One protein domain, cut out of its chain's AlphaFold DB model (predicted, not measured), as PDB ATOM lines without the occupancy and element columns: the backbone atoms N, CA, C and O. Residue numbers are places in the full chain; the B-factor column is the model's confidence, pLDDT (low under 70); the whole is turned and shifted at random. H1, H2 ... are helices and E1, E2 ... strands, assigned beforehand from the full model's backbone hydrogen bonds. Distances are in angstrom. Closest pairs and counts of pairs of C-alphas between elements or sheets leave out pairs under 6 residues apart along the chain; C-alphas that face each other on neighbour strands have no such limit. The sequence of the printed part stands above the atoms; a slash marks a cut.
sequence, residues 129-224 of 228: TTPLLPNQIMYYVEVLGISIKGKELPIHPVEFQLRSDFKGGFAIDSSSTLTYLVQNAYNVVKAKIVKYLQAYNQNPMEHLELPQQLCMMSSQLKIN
ATOM      1  N   THR A 129       1.065   3.980 -29.045       90.31
ATOM      2  CA  THR A 129       0.008   4.988 -29.005       90.31
ATOM      3  C   THR A 129      -0.020   5.672 -27.646       90.31
ATOM      4  O   THR A 129       0.314   5.082 -26.619       90.31
ATOM      5  N   THR A 130      -0.422   6.939 -27.648       93.69
ATOM      6  CA  THR A 130      -0.703   7.710 -26.439       93.69
ATOM      7  C   THR A 130      -2.021   8.461 -26.640       93.69
ATOM      8  O   THR A 130      -2.271   8.935 -27.755       93.69
ATOM      9  N   PRO A 131      -2.904   8.539 -25.631       95.81
ATOM     10  CA  PRO A 131      -4.123   9.328 -25.736       95.81
ATOM     11  C   PRO A 131      -3.815  10.815 -25.944       95.81
ATOM     12  O   PRO A 131      -2.925  11.381 -25.309       95.81
ATOM     13  N   LEU A 132      -4.600  11.462 -26.804       95.44
ATOM     14  CA  LEU A 132      -4.599  12.917 -26.920       95.44
ATOM     15  C   LEU A 132      -5.393  13.534 -25.763       95.44
ATOM     16  O   LEU A 132      -6.440  13.006 -25.378       95.44
ATOM     17  N   LEU A 133      -4.939  14.679 -25.250       94.31
ATOM     18  CA  LEU A 133      -5.711  15.443 -24.275       94.31
ATOM     19  C   LEU A 133      -6.969  16.023 -24.949       94.31
ATOM     20  O   LEU A 133      -6.869  16.646 -26.011       94.31
ATOM     21  N   PRO A 134      -8.160  15.847 -24.353       92.38
ATOM     22  CA  PRO A 134      -9.406  16.296 -24.957       92.38
ATOM     23  C   PRO A 134      -9.550  17.824 -24.908       92.38
ATOM     24  O   PRO A 134      -8.914  18.516 -24.111       92.38
ATOM     25  N   ASN A 135     -10.469  18.344 -25.727       89.81
ATOM     26  CA  ASN A 135     -10.859  19.760 -25.761       89.81
ATOM     27  C   ASN A 135      -9.708  20.732 -26.071       89.81
ATOM     28  O   ASN A 135      -9.759  21.894 -25.669       89.81
ATOM     29  N   GLN A 136      -8.686  20.269 -26.791       91.81
ATOM     30  CA  GLN A 136      -7.589  21.102 -27.276       91.81
ATOM     31  C   GLN A 136      -7.685  21.306 -28.786       91.81
ATOM     32  O   GLN A 136      -8.142  20.434 -29.525       91.81
ATOM     33  N   ILE A 137      -7.242  22.479 -29.243       91.50
ATOM     34  CA  ILE A 137      -7.120  22.770 -30.675       91.50
ATOM     35  C   ILE A 137      -5.933  21.996 -31.263       91.50
ATOM     36  O   ILE A 137      -6.070  21.370 -32.307       91.50
ATOM     37  N   MET A 138      -4.784  22.022 -30.587       93.38
ATOM     38  CA  MET A 138      -3.582  21.288 -30.994       93.38
ATOM     39  C   MET A 138      -3.577  19.863 -30.432       93.38
ATOM     40  O   MET A 138      -4.283  19.553 -29.470       93.38
ATOM     41  N   TYR A 139      -2.711  19.015 -30.983       95.50
ATOM     42  CA  TYR A 139      -2.494  17.646 -30.519       95.50
ATOM     43  C   TYR A 139      -1.643  17.611 -29.250       95.50
ATOM     44  O   TYR A 139      -0.426  17.431 -29.310       95.50
ATOM     45  N   TYR A 140      -2.287  17.810 -28.101       96.06
ATOM     46  CA  TYR A 140      -1.634  17.689 -26.802       96.06
ATOM     47  C   TYR A 140      -1.565  16.239 -26.332       96.06
ATOM     48  O   TYR A 140      -2.523  15.484 -26.493       96.06
ATOM     49  N   VAL A 141      -0.458  15.882 -25.690       96.06
ATOM     50  CA  VAL A 141      -0.242  14.577 -25.058       96.06
ATOM     51  C   VAL A 141       0.202  14.756 -23.613       96.06
ATOM     52  O   VAL A 141       0.784  15.778 -23.244       96.06
ATOM     53  N   GLU A 142      -0.065  13.749 -22.787       95.31
ATOM     54  CA  GLU A 142       0.487  13.696 -21.439       95.31
ATOM     55  C   GLU A 142       1.950  13.237 -21.489       95.31
ATOM     56  O   GLU A 142       2.272  12.177 -22.029       95.31
ATOM     57  N   VAL A 143       2.843  14.043 -20.913       95.81
ATOM     58  CA  VAL A 143       4.255  13.699 -20.722       95.81
ATOM     59  C   VAL A 143       4.512  13.570 -19.230       95.81
ATOM     60  O   VAL A 143       4.260  14.498 -18.468       95.81
ATOM     61  N   LEU A 144       5.023  12.412 -18.818       93.94
ATOM     62  CA  LEU A 144       5.245  12.100 -17.403       93.94
ATOM     63  C   LEU A 144       6.651  12.473 -16.927       93.94
ATOM     64  O   LEU A 144       6.856  12.759 -15.752       93.94
ATOM     65  N   GLY A 145       7.618  12.483 -17.842       95.44
ATOM     66  CA  GLY A 145       9.011  12.725 -17.515       95.44
ATOM     67  C   GLY A 145       9.909  12.665 -18.743       95.44
ATOM     68  O   GLY A 145       9.502  12.252 -19.830       95.44
ATOM     69  N   ILE A 146      11.163  13.069 -18.556       95.94
ATOM     70  CA  ILE A 146      12.212  12.979 -19.574       95.94
ATOM     71  C   ILE A 146      13.326  12.107 -19.013       95.94
ATOM     72  O   ILE A 146      13.778  12.313 -17.887       95.94
ATOM     73  N   SER A 147      13.801  11.154 -19.812       94.50
ATOM     74  CA  SER A 147      14.909  10.271 -19.448       94.50
ATOM     75  C   SER A 147      16.082  10.426 -20.409       94.50
ATOM     76  O   SER A 147      15.899  10.549 -21.616       94.50
ATOM     77  N   ILE A 148      17.307  10.362 -19.883       88.19
ATOM     78  CA  ILE A 148      18.539  10.304 -20.684       88.19
ATOM     79  C   ILE A 148      19.291   9.027 -20.306       88.19
ATOM     80  O   ILE A 148      19.668   8.847 -19.146       88.19
ATOM     81  N   LYS A 149      19.514   8.141 -21.289       86.62
ATOM     82  CA  LYS A 149      20.074   6.784 -21.097       86.62
ATOM     83  C   LYS A 149      19.294   5.944 -20.072       86.62
ATOM     84  O   LYS A 149      19.888   5.325 -19.195       86.62
ATOM     85  N   GLY A 150      17.964   5.986 -20.145       89.06
ATOM     86  CA  GLY A 150      17.082   5.245 -19.234       89.06
ATOM     87  C   GLY A 150      17.037   5.777 -17.799       89.06
ATOM     88  O   GLY A 150      16.346   5.198 -16.970       89.06
ATOM     89  N   LYS A 151      17.747   6.872 -17.484       90.50
ATOM     90  CA  LYS A 151      17.654   7.540 -16.184       90.50
ATOM     91  C   LYS A 151      16.771   8.774 -16.291       90.50
ATOM     92  O   LYS A 151      17.124   9.718 -17.005       90.50
ATOM     93  N   GLU A 152      15.680   8.761 -15.541       95.56
ATOM     94  CA  GLU A 152      14.761   9.886 -15.422       95.56
ATOM     95  C   GLU A 152      15.454  11.117 -14.823       95.56
ATOM     96  O   GLU A 152      16.329  11.019 -13.950       95.56
ATOM     97  N   LEU A 153      15.110  12.286 -15.359       95.94
ATOM     98  CA  LEU A 153      15.618  13.570 -14.903       95.94
ATOM     99  C   LEU A 153      14.744  14.126 -13.774       95.94
ATOM    100  O   LEU A 153      13.529  13.971 -13.816       95.94
ATOM    101  N   PRO A 154      15.334  14.833 -12.794       97.12
ATOM    102  CA  PRO A 154      14.596  15.408 -11.673       97.12
ATOM    103  C   PRO A 154      13.869  16.695 -12.100       97.12
ATOM    104  O   PRO A 154      14.249  17.795 -11.704       97.12
ATOM    105  N   ILE A 155      12.859  16.565 -12.956       96.38
ATOM    106  CA  ILE A 155      11.999  17.665 -13.404       96.38
ATOM    107  C   ILE A 155      10.683  17.550 -12.641       96.38
ATOM    108  O   ILE A 155      10.081  16.480 -12.593       96.38
ATOM    109  N   HIS A 156      10.249  18.641 -12.014       96.88
ATOM    110  CA  HIS A 156       9.018  18.620 -11.233       96.88
ATOM    111  C   HIS A 156       7.809  18.360 -12.157       96.88
ATOM    112  O   HIS A 156       7.690  19.056 -13.165       96.88
ATOM    113  N   PRO A 157       6.878  17.439 -11.825       94.88
ATOM    114  CA  PRO A 157       5.771  17.070 -12.716       94.88
ATOM    115  C   PRO A 157       4.906  18.242 -13.202       94.88
ATOM    116  O   PRO A 157       4.373  18.208 -14.306       94.88
ATOM    117  N   VAL A 158       4.805  19.310 -12.400       94.88
ATOM    118  CA  VAL A 158       4.086  20.549 -12.764       94.88
ATOM    119  C   VAL A 158       4.603  21.195 -14.055       94.88
ATOM    120  O   VAL A 158       3.839  21.855 -14.750       94.88
ATOM    121  N   GLU A 159       5.877  20.990 -14.398       95.31
ATOM    122  CA  GLU A 159       6.491  21.538 -15.613       95.31
ATOM    123  C   GLU A 159       5.943  20.874 -16.888       95.31
ATOM    124  O   GLU A 159       6.071  21.438 -17.973       95.31
ATOM    125  N   PHE A 160       5.321  19.694 -16.767       94.94
ATOM    126  CA  PHE A 160       4.720  18.969 -17.888       94.94
ATOM    127  C   PHE A 160       3.213  19.196 -18.037       94.94
ATOM    128  O   PHE A 160       2.629  18.820 -19.052       94.94
ATOM    129  N   GLN A 161       2.565  19.805 -17.042       94.75
ATOM    130  CA  GLN A 161       1.109  19.892 -16.997       94.75
ATOM    131  C   GLN A 161       0.576  20.985 -17.924       94.75
ATOM    132  O   GLN A 161       1.049  22.125 -17.910       94.75
ATOM    133  N   LEU A 162      -0.464  20.645 -18.688       94.50
ATOM    134  CA  LEU A 162      -1.315  21.641 -19.327       94.50
ATOM    135  C   LEU A 162      -2.219  22.259 -18.257       94.50
ATOM    136  O   LEU A 162      -2.995  21.565 -17.600       94.50
ATOM    137  N   ARG A 163      -2.103  23.568 -18.069       90.94
ATOM    138  CA  ARG A 163      -2.843  24.303 -17.043       90.94
ATOM    139  C   ARG A 163      -4.191  24.779 -17.578       90.94
ATOM    140  O   ARG A 163      -4.402  24.886 -18.784       90.94
ATOM    141  N   SER A 164      -5.090  25.147 -16.667       89.94
ATOM    142  CA  SER A 164      -6.427  25.662 -17.001       89.94
ATOM    143  C   SER A 164      -6.423  26.974 -17.797       89.94
ATOM    144  O   SER A 164      -7.429  27.303 -18.417       89.94
ATOM    145  N   ASP A 165      -5.310  27.712 -17.813       88.75
ATOM    146  CA  ASP A 165      -5.117  28.916 -18.629       88.75
ATOM    147  C   ASP A 165      -4.534  28.624 -20.024       88.75
ATOM    148  O   ASP A 165      -4.051  29.540 -20.689       88.75
ATOM    149  N   PHE A 166      -4.563  27.357 -20.459       85.31
ATOM    150  CA  PHE A 166      -4.017  26.867 -21.731       85.31
ATOM    151  C   PHE A 166      -2.506  27.104 -21.901       85.31
ATOM    152  O   PHE A 166      -2.000  27.141 -23.022       85.31
ATOM    153  N   LYS A 167      -1.769  27.267 -20.795       88.31
ATOM    154  CA  LYS A 167      -0.302  27.349 -20.797       88.31
ATOM    155  C   LYS A 167       0.322  26.063 -20.268       88.31
ATOM    156  O   LYS A 167      -0.262  25.374 -19.433       88.31
ATOM    157  N   GLY A 168       1.553  25.800 -20.696       91.50
ATOM    158  CA  GLY A 168       2.255  24.555 -20.383       91.50
ATOM    159  C   GLY A 168       1.767  23.401 -21.257       91.50
ATOM    160  O   GLY A 168       1.185  23.624 -22.315       91.50
ATOM    161  N   GLY A 169       2.000  22.171 -20.807       94.25
ATOM    162  CA  GLY A 169       1.683  20.967 -21.573       94.25
ATOM    163  C   GLY A 169       2.648  20.697 -22.731       94.25
ATOM    164  O   GLY A 169       3.607  21.434 -22.959       94.25
ATOM    165  N   PHE A 170       2.384  19.609 -23.455       95.38
ATOM    166  CA  PHE A 170       3.176  19.162 -24.602       95.38
ATOM    167  C   PHE A 170       2.281  19.010 -25.823       95.38
ATOM    168  O   PHE A 170       1.429  18.123 -25.852       95.38
ATOM    169  N   ALA A 171       2.490  19.865 -26.821       94.75
ATOM    170  CA  ALA A 171       1.797  19.813 -28.101       94.75
ATOM    171  C   ALA A 171       2.711  19.260 -29.201       94.75
ATOM    172  O   ALA A 171       3.908  19.548 -29.233       94.75
ATOM    173  N   ILE A 172       2.132  18.495 -30.121       94.88
ATOM    174  CA  ILE A 172       2.807  18.025 -31.330       94.88
ATOM    175  C   ILE A 172       2.610  19.072 -32.429       94.88
ATOM    176  O   ILE A 172       1.495  19.276 -32.915       94.88
ATOM    177  N   ASP A 173       3.703  19.718 -32.830       93.62
ATOM    178  CA  ASP A 173       3.705  20.791 -33.823       93.62
ATOM    179  C   ASP A 173       4.749  20.534 -34.921       93.62
ATOM    180  O   ASP A 173       5.949  20.699 -34.710       93.62
ATOM    181  N   SER A 174       4.285  20.134 -36.106       92.00
ATOM    182  CA  SER A 174       5.122  19.885 -37.287       92.00
ATOM    183  C   SER A 174       5.719  21.149 -37.905       92.00
ATOM    184  O   SER A 174       6.652  21.045 -38.702       92.00
ATOM    185  N   SER A 175       5.182  22.328 -37.568       87.31
ATOM    186  CA  SER A 175       5.694  23.616 -38.043       87.31
ATOM    187  C   SER A 175       6.856  24.141 -37.193       87.31
ATOM    188  O   SER A 175       7.607  25.009 -37.636       87.31
ATOM    189  N   SER A 176       7.052  23.574 -35.999       85.31
ATOM    190  CA  SER A 176       8.157  23.905 -35.107       85.31
ATOM    191  C   SER A 176       9.412  23.104 -35.460       85.31
ATOM    192  O   SER A 176       9.459  21.884 -35.314       85.31
ATOM    193  N   THR A 177      10.477  23.796 -35.876       82.06
ATOM    194  CA  THR A 177      11.770  23.166 -36.209       82.06
ATOM    195  C   THR A 177      12.425  22.468 -35.011       82.06
ATOM    196  O   THR A 177      13.122  21.468 -35.181       82.06
ATOM    197  N   LEU A 178      12.256  23.012 -33.801       85.25
ATOM    198  CA  LEU A 178      12.895  22.531 -32.577       85.25
ATOM    199  C   LEU A 178      11.852  22.128 -31.537       85.25
ATOM    200  O   LEU A 178      10.750  22.669 -31.490       85.25
ATOM    201  N   THR A 179      12.236  21.217 -30.644       89.12
ATOM    202  CA  THR A 179      11.473  20.958 -29.422       89.12
ATOM    203  C   THR A 179      11.702  22.087 -28.422       89.12
ATOM    204  O   THR A 179      12.839  22.340 -28.018       89.12
ATOM    205  N   TYR A 180      10.620  22.719 -27.976       89.88
ATOM    206  CA  TYR A 180      10.653  23.748 -26.942       89.88
ATOM    207  C   TYR A 180      10.284  23.154 -25.586       89.88
ATOM    208  O   TYR A 180       9.349  22.367 -25.464       89.88
ATOM    209  N   LEU A 181      11.028  23.549 -24.557       92.31
ATOM    210  CA  LEU A 181      10.768  23.180 -23.169       92.31
ATOM    211  C   LEU A 181      10.630  24.452 -22.341       92.31
ATOM    212  O   LEU A 181      11.341  25.432 -22.569       92.31
ATOM    213  N   VAL A 182       9.761  24.416 -21.331       92.56
ATOM    214  CA  VAL A 182       9.730  25.458 -20.300       92.56
ATOM    215  C   VAL A 182      11.097  25.570 -19.623       92.56
ATOM    216  O   VAL A 182      11.823  24.583 -19.487       92.56
ATOM    217  N   GLN A 183      11.464  26.782 -19.207       91.88
ATOM    218  CA  GLN A 183      12.841  27.113 -18.822       91.88
ATOM    219  C   GLN A 183      13.423  26.174 -17.752       91.88
ATOM    220  O   GLN A 183      14.582  25.772 -17.855       91.88
ATOM    221  N   ASN A 184      12.627  25.793 -16.747       94.06
ATOM    222  CA  ASN A 184      13.064  24.896 -15.676       94.06
ATOM    223  C   ASN A 184      13.404  23.499 -16.213       94.06
ATOM    224  O   ASN A 184      14.500  22.993 -15.961       94.06
ATOM    225  N   ALA A 185      12.514  22.908 -17.015       93.56
ATOM    226  CA  ALA A 185      12.759  21.626 -17.673       93.56
ATOM    227  C   ALA A 185      13.958  21.705 -18.635       93.56
ATOM    228  O   ALA A 185      14.846  20.850 -18.589       93.56
ATOM    229  N   TYR A 186      14.039  22.769 -19.444       92.69
ATOM    230  CA  TYR A 186      15.157  23.012 -20.359       92.69
ATOM    231  C   TYR A 186      16.499  23.056 -19.621       92.69
ATOM    232  O   TYR A 186      17.454  22.416 -20.051       92.69
ATOM    233  N   ASN A 187      16.580  23.762 -18.490       92.62
ATOM    234  CA  ASN A 187      17.814  23.883 -17.713       92.62
ATOM    235  C   ASN A 187      18.310  22.522 -17.202       92.62
ATOM    236  O   ASN A 187      19.505  22.232 -17.296       92.62
ATOM    237  N   VAL A 188      17.403  21.668 -16.712       94.81
ATOM    238  CA  VAL A 188      17.747  20.316 -16.240       94.81
ATOM    239  C   VAL A 188      18.239  19.441 -17.398       94.81
ATOM    240  O   VAL A 188      19.284  18.790 -17.281       94.81
ATOM    241  N   VAL A 189      17.533  19.459 -18.536       92.25
ATOM    242  CA  VAL A 189      17.922  18.717 -19.747       92.25
ATOM    243  C   VAL A 189      19.277  19.202 -20.264       92.25
ATOM    244  O   VAL A 189      20.195  18.395 -20.432       92.25
ATOM    245  N   LYS A 190      19.447  20.518 -20.436       89.62
ATOM    246  CA  LYS A 190      20.693  21.147 -20.888       89.62
ATOM    247  C   LYS A 190      21.863  20.756 -19.993       89.62
ATOM    248  O   LYS A 190      22.878  20.289 -20.504       89.62
ATOM    249  N   ALA A 191      21.729  20.893 -18.674       90.25
ATOM    250  CA  ALA A 191      22.792  20.549 -17.733       90.25
ATOM    251  C   ALA A 191      23.208  19.073 -17.852       90.25
ATOM    252  O   ALA A 191      24.400  18.754 -17.842       90.25
ATOM    253  N   LYS A 192      22.238  18.161 -18.018       90.88
ATOM    254  CA  LYS A 192      22.525  16.735 -18.193       90.88
ATOM    255  C   LYS A 192      23.228  16.437 -19.517       90.88
ATOM    256  O   LYS A 192      24.180  15.655 -19.508       90.88
ATOM    257  N   ILE A 193      22.782  17.038 -20.623       88.19
ATOM    258  CA  ILE A 193      23.400  16.842 -21.943       88.19
ATOM    259  C   ILE A 193      24.811  17.435 -21.965       88.19
ATOM    260  O   ILE A 193      25.736  16.747 -22.384       88.19
ATOM    261  N   VAL A 194      25.014  18.653 -21.451       86.75
ATOM    262  CA  VAL A 194      26.349  19.273 -21.349       86.75
ATOM    263  C   VAL A 194      27.297  18.367 -20.568       86.75
ATOM    264  O   VAL A 194      28.355  18.011 -21.078       86.75
ATOM    265  N   LYS A 195      26.890  17.908 -19.377       88.06
ATOM    266  CA  LYS A 195      27.702  16.989 -18.567       88.06
ATOM    267  C   LYS A 195      28.021  15.689 -19.308       88.06
ATOM    268  O   LYS A 195      29.118  15.153 -19.175       88.06
ATOM    269  N   TYR A 196      27.057  15.157 -20.057       84.38
ATOM    270  CA  TYR A 196      27.259  13.958 -20.864       84.38
ATOM    271  C   TYR A 196      28.303  14.181 -21.961       84.38
ATOM    272  O   TYR A 196      29.204  13.366 -22.117       84.38
ATOM    273  N   LEU A 197      28.199  15.287 -22.694       82.75
ATOM    274  CA  LEU A 197      29.064  15.611 -23.824       82.75
ATOM    275  C   LEU A 197      30.488  15.992 -23.389       82.75
ATOM    276  O   LEU A 197      31.453  15.567 -24.024       82.75
ATOM    277  N   GLN A 198      30.637  16.675 -22.253       84.62
ATOM    278  CA  GLN A 198      31.941  16.977 -21.655       84.62
ATOM    279  C   GLN A 198      32.745  15.711 -21.330       84.62
ATOM    280  O   GLN A 198      33.963  15.706 -21.486       84.62
ATOM    281  N   ALA A 199      32.083  14.604 -20.966       85.75
ATOM    282  CA  ALA A 199      32.754  13.316 -20.764       85.75
ATOM    283  C   ALA A 199      33.395  12.748 -22.051       85.75
ATOM    284  O   ALA A 199      34.236  11.857 -21.973       85.75
ATOM    285  N   TYR A 200      33.025  13.274 -23.223       83.62
ATOM    286  CA  TYR A 200      33.614  12.961 -24.529       83.62
ATOM    287  C   TYR A 200      34.472  14.113 -25.075       83.62
ATOM    288  O   TYR A 200      34.661  14.223 -26.289       83.62
ATOM    289  N   ASN A 201      34.971  14.985 -24.191       82.94
ATOM    290  CA  ASN A 201      35.724  16.191 -24.539       82.94
ATOM    291  C   ASN A 201      34.974  17.109 -25.513       82.94
ATOM    292  O   ASN A 201      35.611  17.780 -26.308       82.94
ATOM    293  N   GLN A 202      33.637  17.124 -25.487       80.06
ATOM    294  CA  GLN A 202      32.841  18.067 -26.269       80.06
ATOM    295  C   GLN A 202      32.371  19.186 -25.345       80.06
ATOM    296  O   GLN A 202      31.559  18.951 -24.445       80.06
ATOM    297  N   ASN A 203      32.850  20.402 -25.579       77.88
ATOM    298  CA  ASN A 203      32.428  21.568 -24.810       77.88
ATOM    299  C   ASN A 203      31.355  22.366 -25.565       77.88
ATOM    300  O   ASN A 203      31.432  22.477 -26.795       77.88
ATOM    301  N   PRO A 204      30.345  22.904 -24.855       75.06
ATOM    302  CA  PRO A 204      29.383  23.811 -25.461       75.06
ATOM    303  C   PRO A 204      30.098  25.067 -25.961       75.06
ATOM    304  O   PRO A 204      31.061  25.527 -25.349       75.06
ATOM    305  N   MET A 205      29.616  25.621 -27.069       71.94
ATOM    306  CA  MET A 205      30.102  26.909 -27.554       71.94
ATOM    307  C   MET A 205      29.707  28.020 -26.573       71.94
ATOM    308  O   MET A 205      28.538  28.140 -26.197       71.94
ATOM    309  N   GLU A 206      30.677  28.837 -26.168       63.69
ATOM    310  CA  GLU A 206      30.426  30.065 -25.413       63.69
ATOM    311  C   GLU A 206      29.986  31.179 -26.381       63.69
ATOM    312  O   GLU A 206      30.450  31.233 -27.518       63.69
ATOM    313  N   HIS A 207      29.082  32.060 -25.938       58.31
ATOM    314  CA  HIS A 207      28.612  33.237 -26.692       58.31
ATOM    315  C   HIS A 207      27.811  32.973 -27.979       58.31
ATOM    316  O   HIS A 207      28.055  33.584 -29.016       58.31
ATOM    317  N   LEU A 208      26.777  32.133 -27.911       56.22
ATOM    318  CA  LEU A 208      25.704  32.217 -28.907       56.22
ATOM    319  C   LEU A 208      24.739  33.329 -28.500       56.22
ATOM    320  O   LEU A 208      24.122  33.253 -27.440       56.22
ATOM    321  N   GLU A 209      24.564  34.327 -29.365       52.50
ATOM    322  CA  GLU A 209      23.503  35.343 -29.249       52.50
ATOM    323  C   GLU A 209      22.087  34.746 -29.371       52.50
ATOM    324  O   GLU A 209      21.090  35.454 -29.255       52.50
ATOM    325  N   LEU A 210      21.982  33.432 -29.591       54.16
ATOM    326  CA  LEU A 210      20.728  32.704 -29.696       54.16
ATOM    327  C   LEU A 210      20.381  32.065 -28.343       54.16
ATOM    328  O   LEU A 210      20.965  31.037 -27.972       54.16
ATOM    329  N   PRO A 211      19.432  32.634 -27.577       49.19
ATOM    330  CA  PRO A 211      18.950  31.988 -26.371       49.19
ATOM    331  C   PRO A 211      18.340  30.630 -26.750       49.19
ATOM    332  O   PRO A 211      17.531  30.541 -27.664       49.19
ATOM    333  N   GLN A 212      18.712  29.583 -26.007       54.06
ATOM    334  CA  GLN A 212      18.109  28.233 -26.037       54.06
ATOM    335  C   GLN A 212      18.635  27.212 -27.065       54.06
ATOM    336  O   GLN A 212      18.065  26.127 -27.163       54.06
ATOM    337  N   GLN A 213      19.760  27.453 -27.744       60.91
ATOM    338  CA  GLN A 213      20.409  26.400 -28.543       60.91
ATOM    339  C   GLN A 213      21.637  25.823 -27.828       60.91
ATOM    340  O   GLN A 213      22.522  26.547 -27.372       60.91
ATOM    341  N   LEU A 214      21.682  24.494 -27.705       66.12
ATOM    342  CA  LEU A 214      22.893  23.777 -27.317       66.12
ATOM    343  C   LEU A 214      23.709  23.499 -28.586       66.12
ATOM    344  O   LEU A 214      23.481  22.492 -29.250       66.12
ATOM    345  N   CYS A 215      24.654  24.379 -28.919       69.31
ATOM    346  CA  CYS A 215      25.595  24.133 -30.014       69.31
ATOM    347  C   CYS A 215      26.953  23.674 -29.470       69.31
ATOM    348  O   CYS A 215      27.422  24.140 -28.428       69.31
ATOM    349  N   MET A 216      27.584  22.760 -30.202       65.25
ATOM    350  CA  MET A 216      28.845  22.116 -29.837       65.25
ATOM    351  C   MET A 216      29.874  22.348 -30.947       65.25
ATOM    352  O   MET A 216      29.513  22.408 -32.123       65.25
ATOM    353  N   MET A 217      31.155  22.443 -30.593       56.91
ATOM    354  CA  MET A 217      32.236  22.625 -31.569       56.91
ATOM    355  C   MET A 217      32.393  21.386 -32.470       56.91
ATOM    356  O   MET A 217      32.620  20.281 -31.977       56.91
ATOM    357  N   SER A 218      32.313  21.556 -33.797       54.28
ATOM    358  CA  SER A 218      32.361  20.427 -34.749       54.28
ATOM    359  C   SER A 218      33.728  19.742 -34.844       54.28
ATOM    360  O   SER A 218      33.803  18.555 -35.160       54.28
ATOM    361  N   SER A 219      34.814  20.446 -34.511       52.34
ATOM    362  CA  SER A 219      36.195  19.965 -34.660       52.34
ATOM    363  C   SER A 219      36.580  18.814 -33.721       52.34
ATOM    364  O   SER A 219      37.669  18.260 -33.857       52.34
ATOM    365  N   GLN A 220      35.703  18.422 -32.788       49.91
ATOM    366  CA  GLN A 220      35.953  17.332 -31.841       49.91
ATOM    367  C   GLN A 220      34.984  16.145 -31.995       49.91
ATOM    368  O   GLN A 220      35.166  15.130 -31.322       49.91
ATOM    369  N   LEU A 221      33.990  16.213 -32.889       42.06
ATOM    370  CA  LEU A 221      32.941  15.197 -33.040       42.06
ATOM    371  C   LEU A 221      33.462  13.908 -33.712       42.06
ATOM    372  O   LEU A 221      33.358  13.718 -34.920       42.06
ATOM    373  N   LYS A 222      33.977  12.968 -32.910       40.09
ATOM    374  CA  LYS A 222      34.109  11.549 -33.291       40.09
ATOM    375  C   LYS A 222      32.851  10.789 -32.858       40.09
ATOM    376  O   LYS A 222      32.834  10.159 -31.801       40.09
ATOM    377  N   ILE A 223      31.775  10.860 -33.644       41.59
ATOM    378  CA  ILE A 223      30.576  10.038 -33.401       41.59
ATOM    379  C   ILE A 223      30.872   8.605 -33.867       41.59
ATOM    380  O   ILE A 223      30.626   8.254 -35.013       41.59
ATOM    381  N   ASN A 224      31.411   7.768 -32.979       33.38
ATOM    382  CA  ASN A 224      31.739   6.372 -33.303       33.38
ATOM    383  C   ASN A 224      30.632   5.361 -32.956       33.38
ATOM    384  O   ASN A 224      30.794   4.179 -33.248       33.38
TER     385      ASN A 224
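AT A GLANCE: This is residues 129 to 224 of the 228 residues of the protein "Peptidase A1 domain-containing protein" of Quercus lobata (UniProt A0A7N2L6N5). With little regular structure, this is a loose run of loops: a two-strand ladder, E1 and E2, with short H1 nearby makes one end, and helix H2 runs towards the other, where residues 199 to 224 fold back beside it and out again. The 96 printed residues hold E1, H1, E2, H2 in that order, antiparallel strands, class mixed, 26 residues in named elements. The radius of gyration of the C-alphas is 15.9 A, the spans 48 by 29 by 24 A.

HOW THE PARTS SIT: E1, residues 139 to 141, and E2, residues 170 to 172, are antiparallel neighbours; N 141 and O 170, 2.9 A apart, are within hydrogen-bond range. H1, residues 157 to 160, is close to H2, residues 183 to 198, but not clearly touching; their closest C-alphas, of Glu 159 and Ala 185, are 6.6 A apart. E1 and H2 are apart. Every O i to N i+4 pair of H2 is within range; H1 is too short for one.

IN THESE COORDINATES: E1 begins at C-alpha 139 (-2.494, 17.646, -30.519). H2, 21.8 A long, ends at C-alpha 198 (31.941, 16.977, -21.655).

THE WHOLE: The farthest C-alphas, of Asn 135 and Ser 219, are 47.9 A apart. The printed part has no cut. The link E1 to H1 is long, 15 residues. Residues 206 to 224 have pLDDT under 70.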